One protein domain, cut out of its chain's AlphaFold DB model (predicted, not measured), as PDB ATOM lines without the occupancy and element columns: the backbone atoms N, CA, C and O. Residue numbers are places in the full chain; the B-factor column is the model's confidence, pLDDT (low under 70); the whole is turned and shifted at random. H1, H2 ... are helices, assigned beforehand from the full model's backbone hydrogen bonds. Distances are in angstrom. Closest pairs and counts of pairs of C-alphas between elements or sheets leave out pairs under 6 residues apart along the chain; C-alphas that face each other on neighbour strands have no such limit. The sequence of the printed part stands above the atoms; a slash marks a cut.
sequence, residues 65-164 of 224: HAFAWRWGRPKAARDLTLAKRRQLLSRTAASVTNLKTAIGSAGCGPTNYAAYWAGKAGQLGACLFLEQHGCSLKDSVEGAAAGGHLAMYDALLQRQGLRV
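This is residues 65 to 164 of the 224 residues of an uncharacterized protein of Gonium pectorale (UniProt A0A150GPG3). Short helices stand side by side in an elongated double row: H1, H3 and H5 make one row, H2, H4 and H6 the other, and H7 packs on H6 at one end. The chain passes back and forth between the rows, and helices within a row run the same way. The printed part has 100 residues with seven named helices, H1 to H7, and no named strand: all helix. It is compact, with a radius of gyration of the C-alphas of 13.4 A, and spans 39 by 22 by 19 A.

The longest helices, 11 residues each, are H2, residues 82 to 92, 15.5 A; H3, 96 to 106, 15.0 A; and H6, 137 to 147, 14.9 A. H1 is residues 65 to 71, with C-alpha 65 at (182.353, 181.498, 161.975). H4 is 112 to 120, H5 124 to 132, and H7 150 to 157, with C-alpha 157 at (153.151, 196.218, 165.649).

H2 and H3 form a helical hairpin at a shallow tilt of 14 degrees; the closest C-alphas, of Thr 92 and Leu 99, are 5.0 A apart. H3 touches H1, C-alphas of Phe 67 and Asn 98 at 6.4 A. H2 touches H4, C-alphas of Ser 90 and Ala 114 at 3.9 A. H4 touches H6 at a steep tilt of 40 degrees, C-alphas of Lys 120 and Gly 147 at 4.1 A. H6 and H7 form a hairpin, C-alphas of Val 141 and Tyr 153 at 5.5 A. H1 and H7 are apart. In each helix every O i to N i+4 pair is within hydrogen-bond range.

The C-alphas farthest apart, of Asp 79 and Gln 158, are 41.1 A apart. The printed part has no cut. No link is long. Mean pLDDT of the printed part is 91.6, and no printed residue is under 70.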
ATOM      1  N   HIS A  65     181.346 182.552 161.802       90.19
ATOM      2  CA  HIS A  65     182.353 181.498 161.975       90.19
ATOM      3  C   HIS A  65     183.379 181.863 163.050       90.19
ATOM      4  O   HIS A  65     183.719 181.021 163.878       90.19
ATOM      5  N   ALA A  66     183.837 183.117 163.088       90.94
ATOM      6  CA  ALA A  66     184.806 183.584 164.075       90.94
ATOM      7  C   ALA A  66     184.202 183.594 165.488       90.94
ATOM      8  O   ALA A  66     184.849 183.199 166.463       90.94
ATOM      9  N   PHE A  67     182.932 183.995 165.600       92.00
ATOM     10  CA  PHE A  67     182.198 183.918 166.856       92.00
ATOM     11  C   PHE A  67     182.010 182.463 167.308       92.00
ATOM     12  O   PHE A  67     182.292 182.147 168.463       92.00
ATOM     13  N   ALA A  68     181.597 181.575 166.402       92.62
ATOM     14  CA  ALA A  68     181.423 180.150 166.673       92.62
ATOM     15  C   ALA A  68     182.733 179.459 167.066       92.62
ATOM     16  O   ALA A  68     182.741 178.643 167.984       92.62
ATOM     17  N   TRP A  69     183.857 179.829 166.455       90.44
ATOM     18  CA  TRP A  69     185.165 179.299 166.835       90.44
ATOM     19  C   TRP A  69     185.503 179.595 168.303       90.44
ATOM     20  O   TRP A  69     185.975 178.717 169.026       90.44
ATOM     21  N   ARG A  70     185.197 180.813 168.776       90.12
ATOM     22  CA  ARG A  70     185.467 181.227 170.160       90.12
ATOM     23  C   ARG A  70     184.417 180.743 171.164       90.12
ATOM     24  O   ARG A  70     184.772 180.356 172.273       90.12
ATOM     25  N   TRP A  71     183.137 180.798 170.803       90.94
ATOM     26  CA  TRP A  71     182.010 180.626 171.730       90.94
ATOM     27  C   TRP A  71     181.143 179.401 171.453       90.94
ATOM     28  O   TRP A  71     180.217 179.147 172.215       90.94
ATOM     29  N   GLY A  72     181.405 178.638 170.392       88.56
ATOM     30  CA  GLY A  72     180.599 177.476 170.008       88.56
ATOM     31  C   GLY A  72     180.858 176.226 170.845       88.56
ATOM     32  O   GLY A  72     180.086 175.273 170.779       88.56
ATOM     33  N   ARG A  73     181.917 176.211 171.665       87.44
ATOM     34  CA  ARG A  73     182.180 175.095 172.582       87.44
ATOM     35  C   ARG A  73     181.206 175.142 173.768       87.44
ATOM     36  O   ARG A  73     181.002 176.219 174.342       87.44
ATOM     37  N   PRO A  74     180.655 173.997 174.209       79.88
ATOM     38  CA  PRO A  74     179.899 173.938 175.453       79.88
ATOM     39  C   PRO A  74     180.724 174.517 176.602       79.88
ATOM     40  O   PRO A  74     181.916 174.235 176.715       79.88
ATOM     41  N   LYS A  75     180.093 175.323 177.462       79.38
ATOM     42  CA  LYS A  75     180.747 175.967 178.617       79.38
ATOM     43  C   LYS A  75     181.868 176.960 178.253       79.38
ATOM     44  O   LYS A  75     182.586 177.378 179.156       79.38
ATOM     45  N   ALA A  76     181.984 177.417 176.999       88.12
ATOM     46  CA  ALA A  76     182.954 178.454 176.608       88.12
ATOM     47  C   ALA A  76     182.819 179.756 177.422       88.12
ATOM     48  O   ALA A  76     183.784 180.497 177.586       88.12
ATOM     49  N   ALA A  77     181.627 180.028 177.956       88.19
ATOM     50  CA  ALA A  77     181.352 181.182 178.803       88.19
ATOM     51  C   ALA A  77     181.350 180.868 180.313       88.19
ATOM     52  O   ALA A  77     180.911 181.710 181.094       88.19
ATOM     53  N   ARG A  78     181.800 179.679 180.748       84.62
ATOM     54  CA  ARG A  78     181.730 179.252 182.161       84.62
ATOM     55  C   ARG A  78     182.503 180.174 183.097       84.62
ATOM     56  O   ARG A  78     182.014 180.462 184.185       84.62
ATOM     57  N   ASP A  79     183.653 180.666 182.648       89.38
ATOM     58  CA  ASP A  79     184.517 181.540 183.448       89.38
ATOM     59  C   ASP A  79     184.016 182.996 183.466       89.38
ATOM     60  O   ASP A  79     184.555 183.855 184.166       89.38
ATOM     61  N   LEU A  80     182.960 183.304 182.703       91.69
ATOM     62  CA  LEU A  80     182.325 184.612 182.726       91.69
ATOM     63  C   LEU A  80     181.310 184.715 183.865       91.69
ATOM     64  O   LEU A  80     180.417 183.878 184.046       91.69
ATOM     65  N   THR A  81     181.359 185.849 184.563       94.06
ATOM     66  CA  THR A  81     180.303 186.240 185.501       94.06
ATOM     67  C   THR A  81     178.948 186.308 184.790       94.06
ATOM     68  O   THR A  81     178.868 186.572 183.587       94.06
ATOM     69  N   LEU A  82     177.853 186.117 185.532       92.44
ATOM     70  CA  LEU A  82     176.497 186.185 184.970       92.44
ATOM     71  C   LEU A  82     176.234 187.512 184.231       92.44
ATOM     72  O   LEU A  82     175.623 187.514 183.164       92.44
ATOM     73  N   ALA A  83     176.744 188.630 184.757       91.38
ATOM     74  CA  ALA A  83     176.637 189.938 184.112       91.38
ATOM     75  C   ALA A  83     177.324 189.966 182.734       91.38
ATOM     76  O   ALA A  83     176.717 190.390 181.752       91.38
ATOM     77  N   LYS A  84     178.555 189.441 182.632       91.19
ATOM     78  CA  LYS A  84     179.290 189.353 181.358       91.19
ATOM     79  C   LYS A  84     178.606 188.414 180.365       91.19
ATOM     80  O   LYS A  84     178.568 188.714 179.176       91.19
ATOM     81  N   ARG A  85     178.011 187.315 180.839       92.88
ATOM     82  CA  ARG A  85     177.233 186.399 179.992       92.88
ATOM     83  C   ARG A  85     175.982 187.059 179.416       92.88
ATOM     84  O   ARG A  85     175.755 186.988 178.215       92.88
ATOM     85  N   ARG A  86     175.218 187.794 180.230       91.50
ATOM     86  CA  ARG A  86     174.070 188.589 179.750       91.50
ATOM     87  C   ARG A  86     174.494 189.675 178.758       91.50
ATOM     88  O   ARG A  86     173.804 189.915 177.765       91.50
ATOM     89  N   GLN A  87     175.644 190.305 178.996       90.62
ATOM     90  CA  GLN A  87     176.210 191.283 178.070       90.62
ATOM     91  C   GLN A  87     176.616 190.642 176.735       90.62
ATOM     92  O   GLN A  87     176.371 191.243 175.691       90.62
ATOM     93  N   LEU A  88     177.190 189.432 176.755       91.25
ATOM     94  CA  LEU A  88     177.498 188.662 175.549       91.25
ATOM     95  C   LEU A  88     176.231 188.452 174.713       91.25
ATOM     96  O   LEU A  88     176.219 188.863 173.557       91.25
ATOM     97  N   LEU A  89     175.155 187.934 175.322       91.56
ATOM     98  CA  LEU A  89     173.865 187.724 174.645       91.56
ATOM     99  C   LEU A  89     173.332 189.014 174.007       91.56
ATOM    100  O   LEU A  89     172.937 189.021 172.841       91.56
ATOM    101  N   SER A  90     173.394 190.123 174.747       90.56
ATOM    102  CA  SER A  90     172.910 191.426 174.281       90.56
ATOM    103  C   SER A  90     173.734 191.971 173.111       90.56
ATOM    104  O   SER A  90     173.177 192.464 172.137       90.56
ATOM    105  N   ARG A  91     175.065 191.839 173.158       88.06
ATOM    106  CA  ARG A  91     175.953 192.288 172.071       88.06
ATOM    107  C   ARG A  91     175.831 191.426 170.818       88.06
ATOM    108  O   ARG A  91     176.037 191.922 169.717       88.06
ATOM    109  N   THR A  92     175.491 190.148 170.969       91.56
ATOM    110  CA  THR A  92     175.287 189.235 169.836       91.56
ATOM    111  C   THR A  92     173.917 189.359 169.191       91.56
ATOM    112  O   THR A  92     173.713 188.805 168.119       91.56
ATOM    113  N   ALA A  93     172.992 190.106 169.799       91.31
ATOM    114  CA  ALA A  93     171.625 190.269 169.313       91.31
ATOM    115  C   ALA A  93     171.538 190.903 167.906       91.31
ATOM    116  O   ALA A  93     170.545 190.722 167.210       91.31
ATOM    117  N   ALA A  94     172.611 191.562 167.452       88.81
ATOM    118  CA  ALA A  94     172.766 192.067 166.088       88.81
ATOM    119  C   ALA A  94     173.032 190.975 165.023       88.81
ATOM    120  O   ALA A  94     173.178 191.293 163.847       88.81
ATOM    121  N   SER A  95     173.113 189.696 165.403       91.06
ATOM    122  CA  SER A  95     173.227 188.562 164.479       91.06
ATOM    123  C   SER A  95     172.523 187.337 165.056       91.06
ATOM    124  O   SER A  95     172.935 186.795 166.083       91.06
ATOM    125  N   VAL A  96     171.486 186.848 164.370       91.81
ATOM    126  CA  VAL A  96     170.719 185.671 164.816       91.81
ATOM    127  C   VAL A  96     171.603 184.426 164.980       91.81
ATOM    128  O   VAL A  96     171.420 183.658 165.923       91.81
ATOM    129  N   THR A  97     172.605 184.241 164.118       92.94
ATOM    130  CA  THR A  97     173.521 183.092 164.169       92.94
ATOM    131  C   THR A  97     174.445 183.160 165.386       92.94
ATOM    132  O   THR A  97     174.607 182.169 166.107       92.94
ATOM    133  N   ASN A  98     174.995 184.343 165.678       93.62
ATOM    134  CA  ASN A  98     175.825 184.546 166.868       93.62
ATOM    135  C   ASN A  98     175.005 184.411 168.141       93.62
ATOM    136  O   ASN A  98     175.462 183.801 169.101       93.62
ATOM    137  N   LEU A  99     173.783 184.939 168.136       93.44
ATOM    138  CA  LEU A  99     172.873 184.854 169.265       93.44
ATOM    139  C   LEU A  99     172.513 183.399 169.601       93.44
ATOM    140  O   LEU A  99     172.586 183.014 170.765       93.44
ATOM    141  N   LYS A 100     172.200 182.572 168.592       93.38
ATOM    142  CA  LYS A 100     171.969 181.125 168.762       93.38
ATOM    143  C   LYS A 100     173.175 180.434 169.395       93.38
ATOM    144  O   LYS A 100     173.034 179.707 170.377       93.38
ATOM    145  N   THR A 101     174.364 180.723 168.870       93.38
ATOM    146  CA  THR A 101     175.628 180.198 169.403       93.38
ATOM    147  C   THR A 101     175.844 180.623 170.856       93.38
ATOM    148  O   THR A 101     176.195 179.806 171.705       93.38
ATOM    149  N   ALA A 102     175.607 181.900 171.158       92.56
ATOM    150  CA  ALA A 102     175.819 182.471 172.478       92.56
ATOM    151  C   ALA A 102     174.832 181.917 173.512       92.56
ATOM    152  O   ALA A 102     175.239 181.628 174.631       92.56
ATOM    153  N   ILE A 103     173.560 181.714 173.153       91.69
ATOM    154  CA  ILE A 103     172.568 181.094 174.048       91.69
ATOM    155  C   ILE A 103     172.985 179.663 174.406       91.69
ATOM    156  O   ILE A 103     172.944 179.298 175.582       91.69
ATOM    157  N   GLY A 104     173.469 178.889 173.430       89.75
ATOM    158  CA  GLY A 104     173.949 177.526 173.664       89.75
ATOM    159  C   GLY A 104     175.157 177.436 174.608       89.75
ATOM    160  O   GLY A 104     175.293 176.457 175.340       89.75
ATOM    161  N   SER A 105     176.024 178.454 174.640       89.75
ATOM    162  CA  SER A 105     177.255 178.429 175.446       89.75
ATOM    163  C   SER A 105     177.225 179.277 176.717       89.75
ATOM    164  O   SER A 105     178.015 179.015 177.628       89.75
ATOM    165  N   ALA A 106     176.314 180.250 176.825       88.81
ATOM    166  CA  ALA A 106     176.202 181.141 177.978       88.81
ATOM    167  C   ALA A 106     175.753 180.404 179.249       88.81
ATOM    168  O   ALA A 106     176.146 180.780 180.353       88.81
ATOM    169  N   GLY A 107     174.929 179.359 179.134       87.88
ATOM    170  CA  GLY A 107     174.366 178.681 180.309       87.88
ATOM    171  C   GLY A 107     173.487 179.608 181.164       87.88
ATOM    172  O   GLY A 107     173.447 179.476 182.386       87.88
ATOM    173  N   CYS A 108     172.853 180.599 180.532       89.19
ATOM    174  CA  CYS A 108     171.812 181.450 181.104       89.19
ATOM    175  C   CYS A 108     170.837 181.879 179.999       89.19
ATOM    176  O   CYS A 108     171.237 181.991 178.840       89.19
ATOM    177  N   GLY A 109     169.578 182.142 180.358       89.69
ATOM    178  CA  GLY A 109     168.567 182.607 179.405       89.69
ATOM    179  C   GLY A 109     168.830 184.028 178.877       89.69
ATOM    180  O   GLY A 109     169.531 184.810 179.537       89.69
ATOM    181  N   PRO A 110     168.277 184.372 177.697       91.88
ATOM    182  CA  PRO A 110     168.319 185.730 177.171       91.88
ATOM    183  C   PRO A 110     167.518 186.707 178.036       91.88
ATOM    184  O   PRO A 110     166.703 186.321 178.870       91.88
ATOM    185  N   THR A 111     167.790 187.998 177.857       91.94
ATOM    186  CA  THR A 111     167.130 189.083 178.588       91.94
ATOM    187  C   THR A 111     166.358 189.980 177.628       91.94
ATOM    188  O   THR A 111     166.726 190.108 176.460       91.94
ATOM    189  N   ASN A 112     165.363 190.703 178.143       92.81
ATOM    190  CA  ASN A 112     164.678 191.763 177.392       92.81
ATOM    191  C   ASN A 112     165.655 192.820 176.848       92.81
ATOM    192  O   ASN A 112     165.454 193.369 175.771       92.81
ATOM    193  N   TYR A 113     166.787 193.026 177.525       93.00
ATOM    194  CA  TYR A 113     167.848 193.891 177.016       93.00
ATOM    195  C   TYR A 113     168.442 193.375 175.696       93.00
ATOM    196  O   TYR A 113     168.701 194.163 174.791       93.00
ATOM    197  N   ALA A 114     168.600 192.058 175.528       93.62
ATOM    198  CA  ALA A 114     168.993 191.485 174.242       93.62
ATOM    199  C   ALA A 114     167.917 191.708 173.165       93.62
ATOM    200  O   ALA A 114     168.265 191.980 172.019       93.62
ATOM    201  N   ALA A 115     166.631 191.664 173.529       95.50
ATOM    202  CA  ALA A 115     165.529 191.959 172.613       95.50
ATOM    203  C   ALA A 115     165.544 193.424 172.145       95.50
ATOM    204  O   ALA A 115     165.362 193.670 170.950       95.50
ATOM    205  N   TYR A 116     165.857 194.368 173.038       95.25
ATOM    206  CA  TYR A 116     166.100 195.770 172.685       95.25
ATOM    207  C   TYR A 116     167.270 195.928 171.710       95.25
ATOM    208  O   TYR A 116     167.133 196.585 170.679       95.25
ATOM    209  N   TRP A 117     168.414 195.286 171.966       94.38
ATOM    210  CA  TRP A 117     169.565 195.373 171.057       94.38
ATOM    211  C   TRP A 117     169.327 194.700 169.701       94.38
ATOM    212  O   TRP A 117     169.802 195.221 168.694       94.38
ATOM    213  N   ALA A 118     168.573 193.597 169.646       95.44
ATOM    214  CA  ALA A 118     168.151 192.987 168.381       95.44
ATOM    215  C   ALA A 118     167.293 193.959 167.563       95.44
ATOM    216  O   ALA A 118     167.546 194.154 166.373       95.44
ATOM    217  N   GLY A 119     166.332 194.618 168.222       95.94
ATOM    218  CA  GLY A 119     165.498 195.648 167.608       95.94
ATOM    219  C   GLY A 119     166.331 196.815 167.096       95.94
ATOM    220  O   GLY A 119     166.222 197.197 165.935       95.94
ATOM    221  N   LYS A 120     167.241 197.321 167.931       94.75
ATOM    222  CA  LYS A 120     168.140 198.432 167.599       94.75
ATOM    223  C   LYS A 120     169.111 198.129 166.463       94.75
ATOM    224  O   LYS A 120     169.583 199.053 165.815       94.75
ATOM    225  N   ALA A 121     169.413 196.856 166.234       92.56
ATOM    226  CA  ALA A 121     170.216 196.395 165.109       92.56
ATOM    227  C   ALA A 121     169.383 196.046 163.860       92.56
ATOM    228  O   ALA A 121     169.945 195.575 162.868       92.56
ATOM    229  N   GLY A 122     168.055 196.194 163.916       94.38
ATOM    230  CA  GLY A 122     167.153 195.908 162.799       94.38
ATOM    231  C   GLY A 122     167.010 194.417 162.496       94.38
ATOM    232  O   GLY A 122     166.648 194.038 161.385       94.38
ATOM    233  N   GLN A 123     167.330 193.547 163.457       94.06
ATOM    234  CA  GLN A 123     167.382 192.102 163.253       94.06
ATOM    235  C   GLN A 123     166.056 191.439 163.620       94.06
ATOM    236  O   GLN A 123     165.931 190.817 164.678       94.06
ATOM    237  N   LEU A 124     165.070 191.509 162.720       94.75
ATOM    238  CA  LEU A 124     163.748 190.903 162.937       94.75
ATOM    239  C   LEU A 124     163.837 189.415 163.311       94.75
ATOM    240  O   LEU A 124     163.207 188.980 164.272       94.75
ATOM    241  N   GLY A 125     164.680 188.644 162.617       94.25
ATOM    242  CA  GLY A 125     164.886 187.226 162.928       94.25
ATOM    243  C   GLY A 125     165.437 186.981 164.339       94.25
ATOM    244  O   GLY A 125     165.055 186.005 164.979       94.25
ATOM    245  N   ALA A 126     166.289 187.874 164.856       94.94
ATOM    246  CA  ALA A 126     166.791 187.779 166.226       94.94
ATOM    247  C   ALA A 126     165.710 188.150 167.255       94.94
ATOM    248  O   ALA A 126     165.593 187.466 168.268       94.94
ATOM    249  N   CYS A 127     164.879 189.161 166.985       95.44
ATOM    250  CA  CYS A 127     163.746 189.523 167.844       95.44
ATOM    251  C   CYS A 127     162.735 188.382 167.987       95.44
ATOM    252  O   CYS A 127     162.370 188.028 169.104       95.44
ATOM    253  N   LEU A 128     162.338 187.763 166.870       94.38
ATOM    254  CA  LEU A 128     161.408 186.630 166.880       94.38
ATOM    255  C   LEU A 128     162.018 185.401 167.566       94.38
ATOM    256  O   LEU A 128     161.346 184.692 168.309       94.38
ATOM    257  N   PHE A 129     163.316 185.166 167.366       94.88
ATOM    258  CA  PHE A 129     164.021 184.104 168.077       94.88
ATOM    259  C   PHE A 129     164.044 184.345 169.595       94.88
ATOM    260  O   PHE A 129     163.853 183.411 170.368       94.88
ATOM    261  N   LEU A 130     164.237 185.590 170.039       95.19
ATOM    262  CA  LEU A 130     164.215 185.960 171.457       95.19
ATOM    263  C   LEU A 130     162.811 185.863 172.067       95.19
ATOM    264  O   LEU A 130     162.687 185.416 173.205       95.19
ATOM    265  N   GLU A 131     161.766 186.214 171.314       94.38
ATOM    266  CA  GLU A 131     160.364 186.025 171.718       94.38
ATOM    267  C   GLU A 131     160.071 184.552 172.029       94.38
ATOM    268  O   GLU A 131     159.532 184.235 173.089       94.38
ATOM    269  N   GLN A 132     160.522 183.634 171.167       93.88
ATOM    270  CA  GLN A 132     160.399 182.187 171.396       93.88
ATOM    271  C   GLN A 132     161.132 181.709 172.662       93.88
ATOM    272  O   GLN A 132     160.808 180.654 173.198       93.88
ATOM    273  N   HIS A 133     162.099 182.487 173.156       92.56
ATOM    274  CA  HIS A 133     162.842 182.224 174.391       92.56
ATOM    275  C   HIS A 133     162.340 183.075 175.575       92.56
ATOM    276  O   HIS A 133     163.057 183.244 176.563       92.56
ATOM    277  N   GLY A 134     161.118 183.611 175.485       92.19
ATOM    278  CA  GLY A 134     160.430 184.306 176.575       92.19
ATOM    279  C   GLY A 134     160.787 185.785 176.738       92.19
ATOM    280  O   GLY A 134     160.389 186.393 177.729       92.19
ATOM    281  N   CYS A 135     161.531 186.381 175.801       93.44
ATOM    282  CA  CYS A 135     161.772 187.824 175.817       93.44
ATOM    283  C   CYS A 135     160.570 188.598 175.270       93.44
ATOM    284  O   CYS A 135     159.848 188.141 174.385       93.44
ATOM    285  N   SER A 136     160.374 189.812 175.773       91.00
ATOM    286  CA  SER A 136     159.276 190.673 175.345       91.00
ATOM    287  C   SER A 136     159.562 191.321 173.985       91.00
ATOM    288  O   SER A 136     160.593 191.964 173.778       91.00
ATOM    289  N   LEU A 137     158.605 191.208 173.055       93.25
ATOM    290  CA  LEU A 137     158.653 191.931 171.780       93.25
ATOM    291  C   LEU A 137     158.543 193.450 171.952       93.25
ATOM    292  O   LEU A 137     158.968 194.181 171.060       93.25
ATOM    293  N   LYS A 138     158.005 193.950 173.075       94.44
ATOM    294  CA  LYS A 138     157.894 195.400 173.315       94.44
ATOM    295  C   LYS A 138     159.272 196.054 173.337       94.44
ATOM    296  O   LYS A 138     159.462 197.083 172.696       94.44
ATOM    297  N   ASP A 139     160.238 195.404 173.982       94.00
ATOM    298  CA  ASP A 139     161.623 195.868 174.040       94.00
ATOM    299  C   ASP A 139     162.257 195.878 172.644       94.00
ATOM    300  O   ASP A 139     163.003 196.790 172.303       94.00
ATOM    301  N   SER A 140     161.921 194.903 171.791       95.75
ATOM    302  CA  SER A 140     162.346 194.896 170.387       95.75
ATOM    303  C   SER A 140     161.742 196.026 169.561       95.75
ATOM    304  O   SER A 140     162.440 196.572 168.711       95.75
ATOM    305  N   VAL A 141     160.485 196.403 169.804       96.19
ATOM    306  CA  VAL A 141     159.856 197.553 169.135       96.19
ATOM    307  C   VAL A 141     160.516 198.862 169.567       96.19
ATOM    308  O   VAL A 141     160.877 199.674 168.715       96.19
ATOM    309  N   GLU A 142     160.747 199.045 170.868       95.50
ATOM    310  CA  GLU A 142     161.482 200.203 171.389       95.50
ATOM    311  C   GLU A 142     162.917 200.251 170.840       95.50
ATOM    312  O   GLU A 142     163.407 201.299 170.422       95.50
ATOM    313  N   GLY A 143     163.575 199.093 170.753       95.56
ATOM    314  CA  GLY A 143     164.869 198.946 170.100       95.56
ATOM    315  C   GLY A 143     164.826 199.364 168.632       95.56
ATOM    316  O   GLY A 143     165.657 200.159 168.200       95.56
ATOM    317  N   ALA A 144     163.848 198.880 167.863       96.94
ATOM    318  CA  ALA A 144     163.678 199.245 166.457       96.94
ATOM    319  C   ALA A 144     163.498 200.759 166.288       96.94
ATOM    320  O   ALA A 144     164.091 201.341 165.381       96.94
ATOM    321  N   ALA A 145     162.780 201.410 167.206       96.19
ATOM    322  CA  ALA A 145     162.685 202.864 167.261       96.19
ATOM    323  C   ALA A 145     164.043 203.534 167.520       96.19
ATOM    324  O   ALA A 145     164.457 204.416 166.768       96.19
ATOM    325  N   ALA A 146     164.784 203.062 168.526       95.12
ATOM    326  CA  ALA A 146     166.136 203.524 168.838       95.12
ATOM    327  C   ALA A 146     167.153 203.298 167.701       95.12
ATOM    328  O   ALA A 146     168.168 203.993 167.640       95.12
ATOM    329  N   GLY A 147     166.917 202.315 166.830       93.81
ATOM    330  CA  GLY A 147     167.728 202.023 165.643       93.81
ATOM    331  C   GLY A 147     167.237 202.692 164.356       93.81
ATOM    332  O   GLY A 147     167.927 202.628 163.346       93.81
ATOM    333  N   GLY A 148     166.064 203.334 164.372       95.56
ATOM    334  CA  GLY A 148     165.469 203.957 163.188       95.56
ATOM    335  C   GLY A 148     164.846 202.965 162.194       95.56
ATOM    336  O   GLY A 148     164.589 203.314 161.044       95.56
ATOM    337  N   HIS A 149     164.584 201.725 162.605       96.50
ATOM    338  CA  HIS A 149     164.101 200.648 161.739       96.50
ATOM    339  C   HIS A 149     162.569 200.650 161.611       96.50
ATOM    340  O   HIS A 149     161.893 199.741 162.091       96.50
ATOM    341  N   LEU A 150     162.013 201.667 160.943       94.12
ATOM    342  CA  LEU A 150     160.560 201.880 160.826       94.12
ATOM    343  C   LEU A 150     159.793 200.701 160.206       94.12
ATOM    344  O   LEU A 150     158.774 200.287 160.747       94.12
ATOM    345  N   ALA A 151     160.315 200.091 159.137       93.88
ATOM    346  CA  ALA A 151     159.670 198.929 158.518       93.88
ATOM    347  C   ALA A 151     159.548 197.741 159.492       93.88
ATOM    348  O   ALA A 151     158.541 197.038 159.518       93.88
ATOM    349  N   MET A 152     160.568 197.536 160.329       94.12
ATOM    350  CA  MET A 152     160.553 196.506 161.363       94.12
ATOM    351  C   MET A 152     159.622 196.877 162.517       94.12
ATOM    352  O   MET A 152     158.906 196.013 163.018       94.12
ATOM    353  N   TYR A 153     159.625 198.145 162.932       92.94
ATOM    354  CA  TYR A 153     158.698 198.672 163.928       92.94
ATOM    355  C   TYR A 153     157.243 198.392 163.520       92.94
ATOM    356  O   TYR A 153     156.502 197.783 164.291       92.94
ATOM    357  N   ASP A 154     156.856 198.736 162.289       90.44
ATOM    358  CA  ASP A 154     155.500 198.492 161.790       90.44
ATOM    359  C   ASP A 154     155.186 196.996 161.662       90.44
ATOM    360  O   ASP A 154     154.118 196.562 162.095       90.44
ATOM    361  N   ALA A 155     156.123 196.187 161.156       91.19
ATOM    362  CA  ALA A 155     155.947 194.736 161.064       91.19
ATOM    363  C   ALA A 155     155.714 194.083 162.439       91.19
ATOM    364  O   ALA A 155     154.875 193.192 162.576       91.19
ATOM    365  N   LEU A 156     156.426 194.532 163.478       90.94
ATOM    366  CA  LEU A 156     156.236 194.034 164.839       90.94
ATOM    367  C   LEU A 156     154.902 194.496 165.442       90.94
ATOM    368  O   LEU A 156     154.265 193.715 166.146       90.94
ATOM    369  N   LEU A 157     154.439 195.715 165.152       89.00
ATOM    370  CA  LEU A 157     153.151 196.218 165.649       89.00
ATOM    371  C   LEU A 157     151.929 195.507 165.062       89.00
ATOM    372  O   LEU A 157     150.868 195.516 165.683       89.00
ATOM    373  N   GLN A 158     152.060 194.866 163.901       88.69
ATOM    374  CA  GLN A 158     150.989 194.047 163.324       88.69
ATOM    375  C   GLN A 158     150.742 192.744 164.111       88.69
ATOM    376  O   GLN A 158     149.771 192.032 163.850       88.69
ATOM    377  N   ARG A 159     151.595 192.410 165.089       85.69
ATOM    378  CA  ARG A 159     151.440 191.224 165.938       85.69
ATOM    379  C   ARG A 159     150.268 191.405 166.906       85.69
ATOM    380  O   ARG A 159     150.172 192.403 167.620       85.69
ATOM    381  N   GLN A 160     149.392 190.405 166.969       74.94
ATOM    382  CA  GLN A 160     148.215 190.443 167.836       74.94
ATOM    383  C   GLN A 160     148.598 190.624 169.313       74.94
ATOM    384  O   GLN A 160     149.521 189.989 169.817       74.94
ATOM    385  N   GLY A 161     147.870 191.499 170.012       75.75
ATOM    386  CA  GLY A 161     148.045 191.741 171.449       75.75
ATOM    387  C   GLY A 161     149.246 192.616 171.832       75.75
ATOM    388  O   GLY A 161     149.379 192.973 173.005       75.75
ATOM    389  N   LEU A 162     150.096 193.023 170.880       85.69
ATOM    390  CA  LEU A 162     151.241 193.879 171.169       85.69
ATOM    391  C   LEU A 162     150.809 195.348 171.278       85.69
ATOM    392  O   LEU A 162     150.506 196.010 170.291       85.69
ATOM    393  N   ARG A 163     150.801 195.875 172.505       85.62
ATOM    394  CA  ARG A 163     150.598 197.306 172.775       85.62
ATOM    395  C   ARG A 163     151.906 197.941 173.220       85.62
ATOM    396  O   ARG A 163     152.455 197.547 174.253       85.62
ATOM    397  N   VAL A 164     152.374 198.918 172.447       88.62
ATOM    398  CA  VAL A 164     153.608 199.668 172.707       88.62
ATOM    399  C   VAL A 164     153.279 201.151 172.824       88.62
ATOM    400  O   VAL A 164     152.410 201.668 172.123       88.62
TER     401      VAL A 164